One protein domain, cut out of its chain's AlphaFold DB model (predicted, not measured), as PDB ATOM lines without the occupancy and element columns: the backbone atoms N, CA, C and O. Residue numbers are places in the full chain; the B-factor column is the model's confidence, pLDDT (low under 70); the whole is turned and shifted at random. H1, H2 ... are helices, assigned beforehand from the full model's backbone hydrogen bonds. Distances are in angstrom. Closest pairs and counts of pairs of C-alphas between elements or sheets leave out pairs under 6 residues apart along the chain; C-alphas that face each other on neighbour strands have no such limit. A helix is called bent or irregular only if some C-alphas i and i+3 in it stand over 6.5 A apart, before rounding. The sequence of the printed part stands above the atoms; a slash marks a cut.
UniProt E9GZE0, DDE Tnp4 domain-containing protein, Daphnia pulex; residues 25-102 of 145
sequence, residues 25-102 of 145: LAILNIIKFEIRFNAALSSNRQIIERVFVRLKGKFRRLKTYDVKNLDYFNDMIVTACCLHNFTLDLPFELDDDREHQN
ATOM      1  N   LEU A  25      11.170 -18.559  19.093       73.50
ATOM      2  CA  LEU A  25      12.568 -18.941  19.265       73.50
ATOM      3  C   LEU A  25      13.119 -19.648  18.019       73.50
ATOM      4  O   LEU A  25      14.235 -19.348  17.588       73.50
ATOM      5  N   ALA A  26      12.330 -20.524  17.390       75.56
ATOM      6  CA  ALA A  26      12.687 -21.163  16.127       75.56
ATOM      7  C   ALA A  26      12.865 -20.130  15.002       75.56
ATOM      8  O   ALA A  26      13.890 -20.134  14.314       75.56
ATOM      9  N   ILE A  27      11.928 -19.186  14.861       79.56
ATOM     10  CA  ILE A  27      12.022 -18.081  13.896       79.56
ATOM     11  C   ILE A  27      13.271 -17.233  14.165       79.56
ATOM     12  O   ILE A  27      14.005 -16.886  13.238       79.56
ATOM     13  N   LEU A  28      13.557 -16.926  15.430       81.38
ATOM     14  CA  LEU A  28      14.727 -16.143  15.819       81.38
ATOM     15  C   LEU A  28      16.037 -16.846  15.481       81.38
ATOM     16  O   LEU A  28      16.974 -16.194  15.011       81.38
ATOM     17  N   ASN A  29      16.109 -18.157  15.685       81.25
ATOM     18  CA  ASN A  29      17.281 -18.951  15.334       81.25
ATOM     19  C   ASN A  29      17.490 -19.005  13.816       81.25
ATOM     20  O   ASN A  29      18.615 -18.787  13.361       81.25
ATOM     21  N   ILE A  30      16.417 -19.165  13.033       84.38
ATOM     22  CA  ILE A  30      16.469 -19.086  11.565       84.38
ATOM     23  C   ILE A  30      17.006 -17.719  11.122       84.38
ATOM     24  O   ILE A  30      17.948 -17.648  10.336       84.38
ATOM     25  N   ILE A  31      16.476 -16.619  11.668       85.38
ATOM     26  CA  ILE A  31      16.916 -15.259  11.310       85.38
ATOM     27  C   ILE A  31      18.393 -15.036  11.664       85.38
ATOM     28  O   ILE A  31      19.152 -14.483  10.865       85.38
ATOM     29  N   LYS A  32      18.831 -15.459  12.856       83.50
ATOM     30  CA  LYS A  32      20.238 -15.335  13.275       83.50
ATOM     31  C   LYS A  32      21.165 -16.111  12.345       83.50
ATOM     32  O   LYS A  32      22.214 -15.590  11.959       83.50
ATOM     33  N   PHE A  33      20.778 -17.329  11.982       84.75
ATOM     34  CA  PHE A  33      21.525 -18.160  11.051       84.75
ATOM     35  C   PHE A  33      21.642 -17.488   9.673       84.75
ATOM     36  O   PHE A  33      22.747 -17.308   9.164       84.75
ATOM     37  N   GLU A  34      20.525 -17.014   9.123       85.38
ATOM     38  CA  GLU A  34      20.450 -16.298   7.845       85.38
ATOM     39  C   GLU A  34      21.380 -15.076   7.800       85.38
ATOM     40  O   GLU A  34      22.118 -14.872   6.832       85.38
ATOM     41  N   ILE A  35      21.406 -14.283   8.877       86.12
ATOM     42  CA  ILE A  35      22.299 -13.124   9.003       86.12
ATOM     43  C   ILE A  35      23.769 -13.560   8.984       86.12
ATOM     44  O   ILE A  35      24.566 -12.975   8.246       86.12
ATOM     45  N   ARG A  36      24.142 -14.580   9.771       83.81
ATOM     46  CA  ARG A  36      25.526 -15.090   9.823       83.81
ATOM     47  C   ARG A  36      25.962 -15.641   8.469       83.81
ATOM     48  O   ARG A  36      27.046 -15.297   7.998       83.81
ATOM     49  N   PHE A  37      25.105 -16.433   7.829       86.50
ATOM     50  CA  PHE A  37      25.358 -17.002   6.510       86.50
ATOM     51  C   PHE A  37      25.573 -15.907   5.460       86.50
ATOM     52  O   PHE A  37      26.586 -15.908   4.763       86.50
ATOM     53  N   ASN A  38      24.673 -14.923   5.386       86.69
ATOM     54  CA  ASN A  38      24.777 -13.833   4.414       86.69
ATOM     55  C   ASN A  38      26.012 -12.952   4.656       86.69
ATOM     56  O   ASN A  38      26.659 -12.522   3.699       86.69
ATOM     57  N   ALA A  39      26.378 -12.711   5.919       84.06
ATOM     58  CA  ALA A  39      27.598 -11.984   6.259       84.06
ATOM     59  C   ALA A  39      28.860 -12.740   5.804       84.06
ATOM     60  O   ALA A  39      29.740 -12.146   5.176       84.06
ATOM     61  N   ALA A  40      28.932 -14.050   6.062       83.44
ATOM     62  CA  ALA A  40      30.039 -14.895   5.618       83.44
ATOM     63  C   ALA A  40      30.120 -14.973   4.085       83.44
ATOM     64  O   ALA A  40      31.194 -14.786   3.512       83.44
ATOM     65  N   LEU A  41      28.982 -15.169   3.413       86.81
ATOM     66  CA  LEU A  41      28.892 -15.209   1.955       86.81
ATOM     67  C   LEU A  41      29.369 -13.894   1.325       86.81
ATOM     68  O   LEU A  41      30.192 -13.919   0.411       86.81
ATOM     69  N   SER A  42      28.902 -12.751   1.834       82.50
ATOM     70  CA  SER A  42      29.310 -11.428   1.346       82.50
ATOM     71  C   SER A  42      30.806 -11.176   1.559       82.50
ATOM     72  O   SER A  42      31.493 -10.715   0.646       82.50
ATOM     73  N   SER A  43      31.339 -11.542   2.729       81.06
ATOM     74  CA  SER A  43      32.775 -11.453   3.020       81.06
ATOM     75  C   SER A  43      33.606 -12.298   2.046       81.06
ATOM     76  O   SER A  43      34.548 -11.799   1.426       81.06
ATOM     77  N   ASN A  44      33.213 -13.556   1.829       84.12
ATOM     78  CA  ASN A  44      33.886 -14.450   0.891       84.12
ATOM     79  C   ASN A  44      33.807 -13.934  -0.551       84.12
ATOM     80  O   ASN A  44      34.814 -13.954  -1.258       84.12
ATOM     81  N   ARG A  45      32.651 -13.401  -0.975       85.62
ATOM     82  CA  ARG A  45      32.488 -12.777  -2.295       85.62
ATOM     83  C   ARG A  45      33.483 -11.637  -2.487       85.62
ATOM     84  O   ARG A  45      34.182 -11.619  -3.491       85.62
ATOM     85  N   GLN A  46      33.616 -10.746  -1.503       80.56
ATOM     86  CA  GLN A  46      34.573  -9.637  -1.569       80.56
ATOM     87  C   GLN A  46      36.022 -10.119  -1.702       80.56
ATOM     88  O   GLN A  46      36.803  -9.517  -2.437       80.56
ATOM     89  N   ILE A  47      36.406 -11.192  -1.002       82.81
ATOM     90  CA  ILE A  47      37.750 -11.777  -1.124       82.81
ATOM     91  C   ILE A  47      37.961 -12.314  -2.541       82.81
ATOM     92  O   ILE A  47      38.962 -11.986  -3.177       82.81
ATOM     93  N   ILE A  48      37.003 -13.093  -3.049       83.25
ATOM     94  CA  ILE A  48      37.046 -13.673  -4.395       83.25
ATOM     95  C   ILE A  48      37.139 -12.568  -5.457       83.25
ATOM     96  O   ILE A  48      38.005 -12.621  -6.328       83.25
ATOM     97  N   GLU A  49      36.310 -11.529  -5.352       83.31
ATOM     98  CA  GLU A  49      36.321 -10.374  -6.255       83.31
ATOM     99  C   GLU A  49      37.674  -9.667  -6.247       83.31
ATOM    100  O   GLU A  49      38.250  -9.429  -7.307       83.31
ATOM    101  N   ARG A  50      38.242  -9.401  -5.065       79.25
ATOM    102  CA  ARG A  50      39.573  -8.785  -4.946       79.25
ATOM    103  C   ARG A  50      40.660  -9.643  -5.592       79.25
ATOM    104  O   ARG A  50      41.531  -9.097  -6.266       79.25
ATOM    105  N   VAL A  51      40.618 -10.965  -5.415       82.69
ATOM    106  CA  VAL A  51      41.571 -11.890  -6.053       82.69
ATOM    107  C   VAL A  51      41.434 -11.835  -7.573       82.69
ATOM    108  O   VAL A  51      42.440 -11.686  -8.267       82.69
ATOM    109  N   PHE A  52      40.212 -11.882  -8.107       80.62
ATOM    110  CA  PHE A  52      39.992 -11.812  -9.552       80.62
ATOM    111  C   PHE A  52      40.373 -10.461 -10.150       80.62
ATOM    112  O   PHE A  52      40.957 -10.433 -11.231       80.62
ATOM    113  N   VAL A  53      40.113  -9.355  -9.456       77.19
ATOM    114  CA  VAL A  53      40.562  -8.025  -9.886       77.19
ATOM    115  C   VAL A  53      42.086  -7.988  -9.975       77.19
ATOM    116  O   VAL A  53      42.622  -7.618 -11.019       77.19
ATOM    117  N   ARG A  54      42.800  -8.463  -8.945       78.56
ATOM    118  CA  ARG A  54      44.273  -8.551  -8.975       78.56
ATOM    119  C   ARG A  54      44.776  -9.469 -10.087       78.56
ATOM    120  O   ARG A  54      45.739  -9.139 -10.775       78.56
ATOM    121  N   LEU A  55      44.125 -10.613 -10.294       82.75
ATOM    122  CA  LEU A  55      44.462 -11.552 -11.363       82.75
ATOM    123  C   LEU A  55      44.311 -10.895 -12.744       82.75
ATOM    124  O   LEU A  55      45.236 -10.944 -13.555       82.75
ATOM    125  N   LYS A  56      43.169 -10.253 -13.009       77.19
ATOM    126  CA  LYS A  56      42.874  -9.587 -14.285       77.19
ATOM    127  C   LYS A  56      43.777  -8.373 -14.529       77.19
ATOM    128  O   LYS A  56      44.204  -8.178 -15.668       77.19
ATOM    129  N   GLY A  57      44.075  -7.586 -13.494       74.81
ATOM    130  CA  GLY A  57      44.982  -6.436 -13.571       74.81
ATOM    131  C   GLY A  57      46.412  -6.865 -13.907       74.81
ATOM    132  O   GLY A  57      47.015  -6.369 -14.861       74.81
ATOM    133  N   LYS A  58      46.923  -7.883 -13.203       77.81
ATOM    134  CA  LYS A  58      48.280  -8.417 -13.402       77.81
ATOM    135  C   LYS A  58      48.445  -9.148 -14.734       77.81
ATOM    136  O   LYS A  58      49.443  -8.971 -15.432       77.81
ATOM    137  N   PHE A  59      47.456  -9.948 -15.125       81.62
ATOM    138  CA  PHE A  59      47.471 -10.713 -16.369       81.62
ATOM    139  C   PHE A  59      46.556 -10.078 -17.416       81.62
ATOM    140  O   PHE A  59      45.618 -10.706 -17.900       81.62
ATOM    141  N   ARG A  60      46.870  -8.847 -17.843       75.88
ATOM    142  CA  ARG A  60      46.071  -8.070 -18.814       75.88
ATOM    143  C   ARG A  60      45.750  -8.822 -20.118       75.88
ATOM    144  O   ARG A  60      44.746  -8.545 -20.769       75.88
ATOM    145  N   ARG A  61      46.573  -9.812 -20.488       74.12
ATOM    146  CA  ARG A  61      46.345 -10.713 -21.631       74.12
ATOM    147  C   ARG A  61      45.071 -11.557 -21.492       74.12
ATOM    148  O   ARG A  61      44.522 -11.931 -22.517       74.12
ATOM    149  N   LEU A  62      44.569 -11.786 -20.273       78.56
ATOM    150  CA  LEU A  62      43.257 -12.396 -20.023       78.56
ATOM    151  C   LEU A  62      42.097 -11.513 -20.513       78.56
ATOM    152  O   LEU A  62      41.076 -12.050 -20.922       78.56
ATOM    153  N   LYS A  63      42.251 -10.177 -20.522       74.56
ATOM    154  CA  LYS A  63      41.199  -9.233 -20.955       74.56
ATOM    155  C   LYS A  63      41.055  -9.136 -22.474       74.56
ATOM    156  O   LYS A  63      39.993  -8.796 -22.975       74.56
ATOM    157  N   THR A  64      42.135  -9.384 -23.212       75.31
ATOM    158  CA  THR A  64      42.206  -9.172 -24.668       75.31
ATOM    159  C   THR A  64      42.392 -10.467 -25.453       75.31
ATOM    160  O   THR A  64      42.674 -10.430 -26.653       75.31
ATOM    161  N   TYR A  65      42.268 -11.621 -24.790       74.06
ATOM    162  CA  TYR A  65      42.439 -12.911 -25.442       74.06
ATOM    163  C   TYR A  65      41.261 -13.199 -26.377       74.06
ATOM    164  O   TYR A  65      40.136 -13.416 -25.941       74.06
ATOM    165  N   ASP A  66      41.536 -13.222 -27.679       69.25
ATOM    166  CA  ASP A  66      40.578 -13.637 -28.700       69.25
ATOM    167  C   ASP A  66      40.406 -15.164 -28.630       69.25
ATOM    168  O   ASP A  66      41.318 -15.920 -28.988       69.25
ATOM    169  N   VAL A  67      39.256 -15.612 -28.113       67.00
ATOM    170  CA  VAL A  67      38.938 -17.010 -27.765       67.00
ATOM    171  C   VAL A  67      38.671 -17.853 -29.020       67.00
ATOM    172  O   VAL A  67      37.608 -18.432 -29.213       67.00
ATOM    173  N   LYS A  68      39.656 -17.938 -29.914       76.44
ATOM    174  CA  LYS A  68      39.591 -18.796 -31.110       76.44
ATOM    175  C   LYS A  68      39.882 -20.262 -30.801       76.44
ATOM    176  O   LYS A  68      39.592 -21.125 -31.623       76.44
ATOM    177  N   ASN A  69      40.467 -20.540 -29.637       76.94
ATOM    178  CA  ASN A  69      40.772 -21.883 -29.166       76.94
ATOM    179  C   ASN A  69      40.490 -21.975 -27.657       76.94
ATOM    180  O   ASN A  69      41.245 -21.438 -26.846       76.94
ATOM    181  N   LEU A  70      39.379 -22.627 -27.302       78.62
ATOM    182  CA  LEU A  70      38.930 -22.783 -25.914       78.62
ATOM    183  C   LEU A  70      39.881 -23.648 -25.077       78.62
ATOM    184  O   LEU A  70      40.049 -23.374 -23.892       78.62
ATOM    185  N   ASP A  71      40.550 -24.629 -25.685       79.94
ATOM    186  CA  ASP A  71      41.494 -25.495 -24.968       79.94
ATOM    187  C   ASP A  71      42.697 -24.680 -24.474       79.94
ATOM    188  O   ASP A  71      43.061 -24.731 -23.302       79.94
ATOM    189  N   TYR A  72      43.242 -23.817 -25.338       80.50
ATOM    190  CA  TYR A  72      44.335 -22.917 -24.960       80.50
ATOM    191  C   TYR A  72      43.889 -21.846 -23.952       80.50
ATOM    192  O   TYR A  72      44.680 -21.404 -23.117       80.50
ATOM    193  N   PHE A  73      42.631 -21.404 -24.020       82.75
ATOM    194  CA  PHE A  73      42.088 -20.460 -23.046       82.75
ATOM    195  C   PHE A  73      42.049 -21.070 -21.642       82.75
ATOM    196  O   PHE A  73      42.503 -20.429 -20.696       82.75
ATOM    197  N   ASN A  74      41.598 -22.322 -21.511       85.69
ATOM    198  CA  ASN A  74      41.607 -23.035 -20.233       85.69
ATOM    199  C   ASN A  74      43.027 -23.163 -19.667       85.69
ATOM    200  O   ASN A  74      43.254 -22.809 -18.509       85.69
ATOM    201  N   ASP A  75      43.999 -23.571 -20.491       88.44
ATOM    202  CA  ASP A  75      45.408 -23.657 -20.081       88.44
ATOM    203  C   ASP A  75      45.957 -22.297 -19.620       88.44
ATOM    204  O   ASP A  75      46.688 -22.210 -18.628       88.44
ATOM    205  N   MET A  76      45.584 -21.215 -20.308       86.69
ATOM    206  CA  MET A  76      45.982 -19.856 -19.946       86.69
ATOM    207  C   MET A  76      45.394 -19.425 -18.596       86.69
ATOM    208  O   MET A  76      46.118 -18.839 -17.790       86.69
ATOM    209  N   ILE A  77      44.117 -19.725 -18.330       87.00
ATOM    210  CA  ILE A  77      43.459 -19.415 -17.051       87.00
ATOM    211  C   ILE A  77      44.125 -20.179 -15.908       87.00
ATOM    212  O   ILE A  77      44.521 -19.567 -14.916       87.00
ATOM    213  N   VAL A  78      44.325 -21.493 -16.063       89.44
ATOM    214  CA  VAL A  78      44.991 -22.322 -15.045       89.44
ATOM    215  C   VAL A  78      46.402 -21.806 -14.773       89.44
ATOM    216  O   VAL A  78      46.777 -21.605 -13.618       89.44
ATOM    217  N   THR A  79      47.166 -21.512 -15.828       90.06
ATOM    218  CA  THR A  79      48.528 -20.973 -15.701       90.06
ATOM    219  C   THR A  79      48.537 -19.630 -14.968       90.06
ATOM    220  O   THR A  79      49.379 -19.423 -14.094       90.06
ATOM    221  N   ALA A  80      47.602 -18.727 -15.282       87.94
ATOM    222  CA  ALA A  80      47.488 -17.434 -14.614       87.94
ATOM    223  C   ALA A  80      47.152 -17.589 -13.122       87.94
ATOM    224  O   ALA A  80      47.774 -16.924 -12.298       87.94
ATOM    225  N   CYS A  81      46.240 -18.497 -12.761       87.94
ATOM    226  CA  CYS A  81      45.908 -18.792 -11.364       87.94
ATOM    227  C   CYS A  81      47.106 -19.370 -10.596       87.94
ATOM    228  O   CYS A  81      47.431 -18.893  -9.510       87.94
ATOM    229  N   CYS A  82      47.811 -20.355 -11.165       90.12
ATOM    230  CA  CYS A  82      49.015 -20.908 -10.543       90.12
ATOM    231  C   CYS A  82      50.087 -19.830 -10.349       90.12
ATOM    232  O   CYS A  82      50.666 -19.718  -9.270       90.12
ATOM    233  N   LEU A  83      50.332 -19.012 -11.376       88.19
ATOM    234  CA  LEU A  83      51.337 -17.957 -11.316       88.19
ATOM    235  C   LEU A  83      50.943 -16.843 -10.339       88.19
ATOM    236  O   LEU A  83      51.813 -16.338  -9.638       88.19
ATOM    237  N   HIS A  84      49.656 -16.500 -10.235       85.69
ATOM    238  CA  HIS A  84      49.154 -15.580  -9.215       85.69
ATOM    239  C   HIS A  84      49.511 -16.070  -7.813       85.69
ATOM    240  O   HIS A  84      50.132 -15.322  -7.060       85.69
ATOM    241  N   ASN A  85      49.219 -17.336  -7.511       85.31
ATOM    242  CA  ASN A  85      49.536 -17.934  -6.215       85.31
ATOM    243  C   ASN A  85      51.043 -17.878  -5.928       85.31
ATOM    244  O   ASN A  85      51.441 -17.390  -4.878       85.31
ATOM    245  N   PHE A  86      51.891 -18.242  -6.897       86.50
ATOM    246  CA  PHE A  86      53.345 -18.108  -6.741       86.50
ATOM    247  C   PHE A  86      53.794 -16.661  -6.495       86.50
ATOM    248  O   PHE A  86      54.744 -16.432  -5.751       86.50
ATOM    249  N   THR A  87      53.133 -15.674  -7.109       80.75
ATOM    250  CA  THR A  87      53.461 -14.258  -6.883       80.75
ATOM    251  C   THR A  87      53.061 -13.745  -5.507       80.75
ATOM    252  O   THR A  87      53.658 -12.768  -5.068       80.75
ATOM    253  N   LEU A  88      52.108 -14.385  -4.826       79.50
ATOM    254  CA  LEU A  88      51.763 -14.049  -3.442       79.50
ATOM    255  C   LEU A  88      52.845 -14.512  -2.453       79.50
ATOM    256  O   LEU A  88      53.047 -13.860  -1.434       79.50
ATOM    257  N   ASP A  89      53.567 -15.588  -2.781       81.31
ATOM    258  CA  ASP A  89      54.618 -16.171  -1.932       81.31
ATOM    259  C   ASP A  89      56.013 -15.551  -2.159       81.31
ATOM    260  O   ASP A  89      56.972 -15.853  -1.442       81.31
ATOM    261  N   LEU A  90      56.166 -14.697  -3.176       78.94
ATOM    262  CA  LEU A  90      57.439 -14.065  -3.516       78.94
ATOM    263  C   LEU A  90      57.721 -12.865  -2.582       78.94
ATOM    264  O   LEU A  90      56.892 -11.967  -2.472       78.94
ATOM    265  N   PRO A  91      58.916 -12.772  -1.961       67.19
ATOM    266  CA  PRO A  91      59.256 -11.718  -0.993       67.19
ATOM    267  C   PRO A  91      59.493 -10.330  -1.616       67.19
ATOM    268  O   PRO A  91      59.822  -9.387  -0.900       67.19
ATOM    269  N   PHE A  92      59.371 -10.203  -2.939       64.62
ATOM    270  CA  PHE A  92      59.477  -8.938  -3.657       64.62
ATOM    271  C   PHE A  92      58.128  -8.599  -4.281       64.62
ATOM    272  O   PHE A  92      57.582  -9.397  -5.043       64.62
ATOM    273  N   GLU A  93      57.634  -7.392  -4.002       60.34
ATOM    274  CA  GLU A  93      56.481  -6.825  -4.694       60.34
ATOM    275  C   GLU A  93      56.831  -6.653  -6.177       60.34
ATOM    276  O   GLU A  93      57.496  -5.706  -6.592       60.34
ATOM    277  N   LEU A  94      56.385  -7.606  -6.996       59.62
ATOM    278  CA  LEU A  94      56.269  -7.432  -8.447       59.62
ATOM    279  C   LEU A  94      55.020  -6.608  -8.814       59.62
ATOM    280  O   LEU A  94      54.662  -6.533  -9.989       59.62
ATOM    281  N   ASP A  95      54.326  -6.061  -7.815       58.03
ATOM    282  CA  ASP A  95      53.113  -5.274  -7.979       58.03
ATOM    283  C   ASP A  95      53.492  -3.822  -8.316       58.03
ATOM    284  O   ASP A  95      53.867  -3.019  -7.465       58.03
ATOM    285  N   ASP A  96      53.386  -3.466  -9.598       55.66
ATOM    286  CA  ASP A  96      53.182  -2.071  -9.987       55.66
ATOM    287  C   ASP A  96      51.708  -1.733  -9.712       55.66
ATOM    288  O   ASP A  96      50.858  -1.728 -10.599       55.66
ATOM    289  N   ASP A  97      51.382  -1.526  -8.433       53.75
ATOM    290  CA  ASP A  97      50.020  -1.338  -7.905       53.75
ATOM    291  C   ASP A  97      49.290  -0.080  -8.401       53.75
ATOM    292  O   ASP A  97      48.164   0.217  -7.992       53.75
ATOM    293  N   ARG A  98      49.907   0.687  -9.300       53.03
ATOM    294  CA  ARG A  98      49.418   2.001  -9.726       53.03
ATOM    295  C   ARG A  98      48.163   1.946 -10.601       53.03
ATOM    296  O   ARG A  98      47.533   2.983 -10.784       53.03
ATOM    297  N   GLU A  99      47.778   0.779 -11.117       53.34
ATOM    298  CA  GLU A  99      46.584   0.616 -11.966       53.34
ATOM    299  C   GLU A  99      45.381  -0.050 -11.270       53.34
ATOM    300  O   GLU A  99      44.267   0.055 -11.778       53.34
ATOM    301  N   HIS A 100      45.543  -0.663 -10.090       54.38
ATOM    302  CA  HIS A 100      44.471  -1.451  -9.455       54.38
ATOM    303  C   HIS A 100      43.283  -0.621  -8.932       54.38
ATOM    304  O   HIS A 100      42.186  -1.153  -8.786       54.38
ATOM    305  N   GLN A 101      43.466   0.674  -8.652       49.25
ATOM    306  CA  GLN A 101      42.392   1.513  -8.098       49.25
ATOM    307  C   GLN A 101      41.376   1.995  -9.142       49.25
ATOM    308  O   GLN A 101      40.243   2.295  -8.778       49.25
ATOM    309  N   ASN A 102      41.748   2.049 -10.426       49.06
ATOM    310  CA  ASN A 102      40.854   2.548 -11.475       49.06
ATOM    311  C   ASN A 102      39.991   1.440 -12.101       49.06
ATOM    312  O   ASN A 102      38.896   1.725 -12.570       49.06
TER     313      ASN A 102
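What this domain is: This is residues 25 to 102 of the 145 residues of the protein "DDE Tnp4 domain-containing protein" of Daphnia pulex (UniProt E9GZE0). What shape does the printed part make? One long helix, H1, reaches out as an arm, with residues 25 to 49 sticking out free, and at its other end is a small loose head, where H2 stands crosswise to it and the short H3 packs on its last turns. What is it made of? The 78 printed residues hold three named helices, H1, H2 and H3 in chain order, and no named strand; the class is all helix. How large is it? It is extended, with a radius of gyration of the C-alphas of 18.3 A and spans of 55 by 34 by 25 A.

How they stand to each other: How does H1, residues 25 to 58, meet H2, residues 70 to 88? They only just touch, with 3 pairs of C-alphas within 8 A, through residue 55 of H1 alone and residues 80 to 84 of H2 alone. The closest C-alphas, of Leu 55 and His 84, are 6.5 A apart, and the lines are about perpendicular at 82 degrees. Where is H3, residues 97 to 102? It touches H1 at residues 53 to 57 alone, the closest C-alphas being those of Gly 57 and His 100, 6.5 A apart. They run opposite ways at a steep tilt of 58 degrees, and H2 and H3 are apart. What do the backbones show? Every O i to N i+4 pair is within hydrogen-bond range in H1 and H2; in H3 0 of 2 are, beside 2 of 3 O i to N i+3 pairs.

Where its parts are: Where does H1 run? From C-alpha 25 at (12.568, -18.941, 19.265) to C-alpha 58 at (48.280, -8.417, -13.402), 49.5 A. What follows? H2 measures 27.3 A; H3 measures 10.6 A, is irregular, with C-alphas 98 and 101 7.2 A apart, and ends at C-alpha 102 at (40.854, 2.548, -11.475).

The domain as a whole: How far does it reach? The two C-alphas farthest apart, of Leu 25 and Lys 68, are 57.2 A apart. Are there cuts or long links? The printed part has no cut; the link from H1 to H2 is long and that from H2 to H3 short. Where is confidence low? Residues 66 to 67 and 91 to 102 are under 70 in pLDDT.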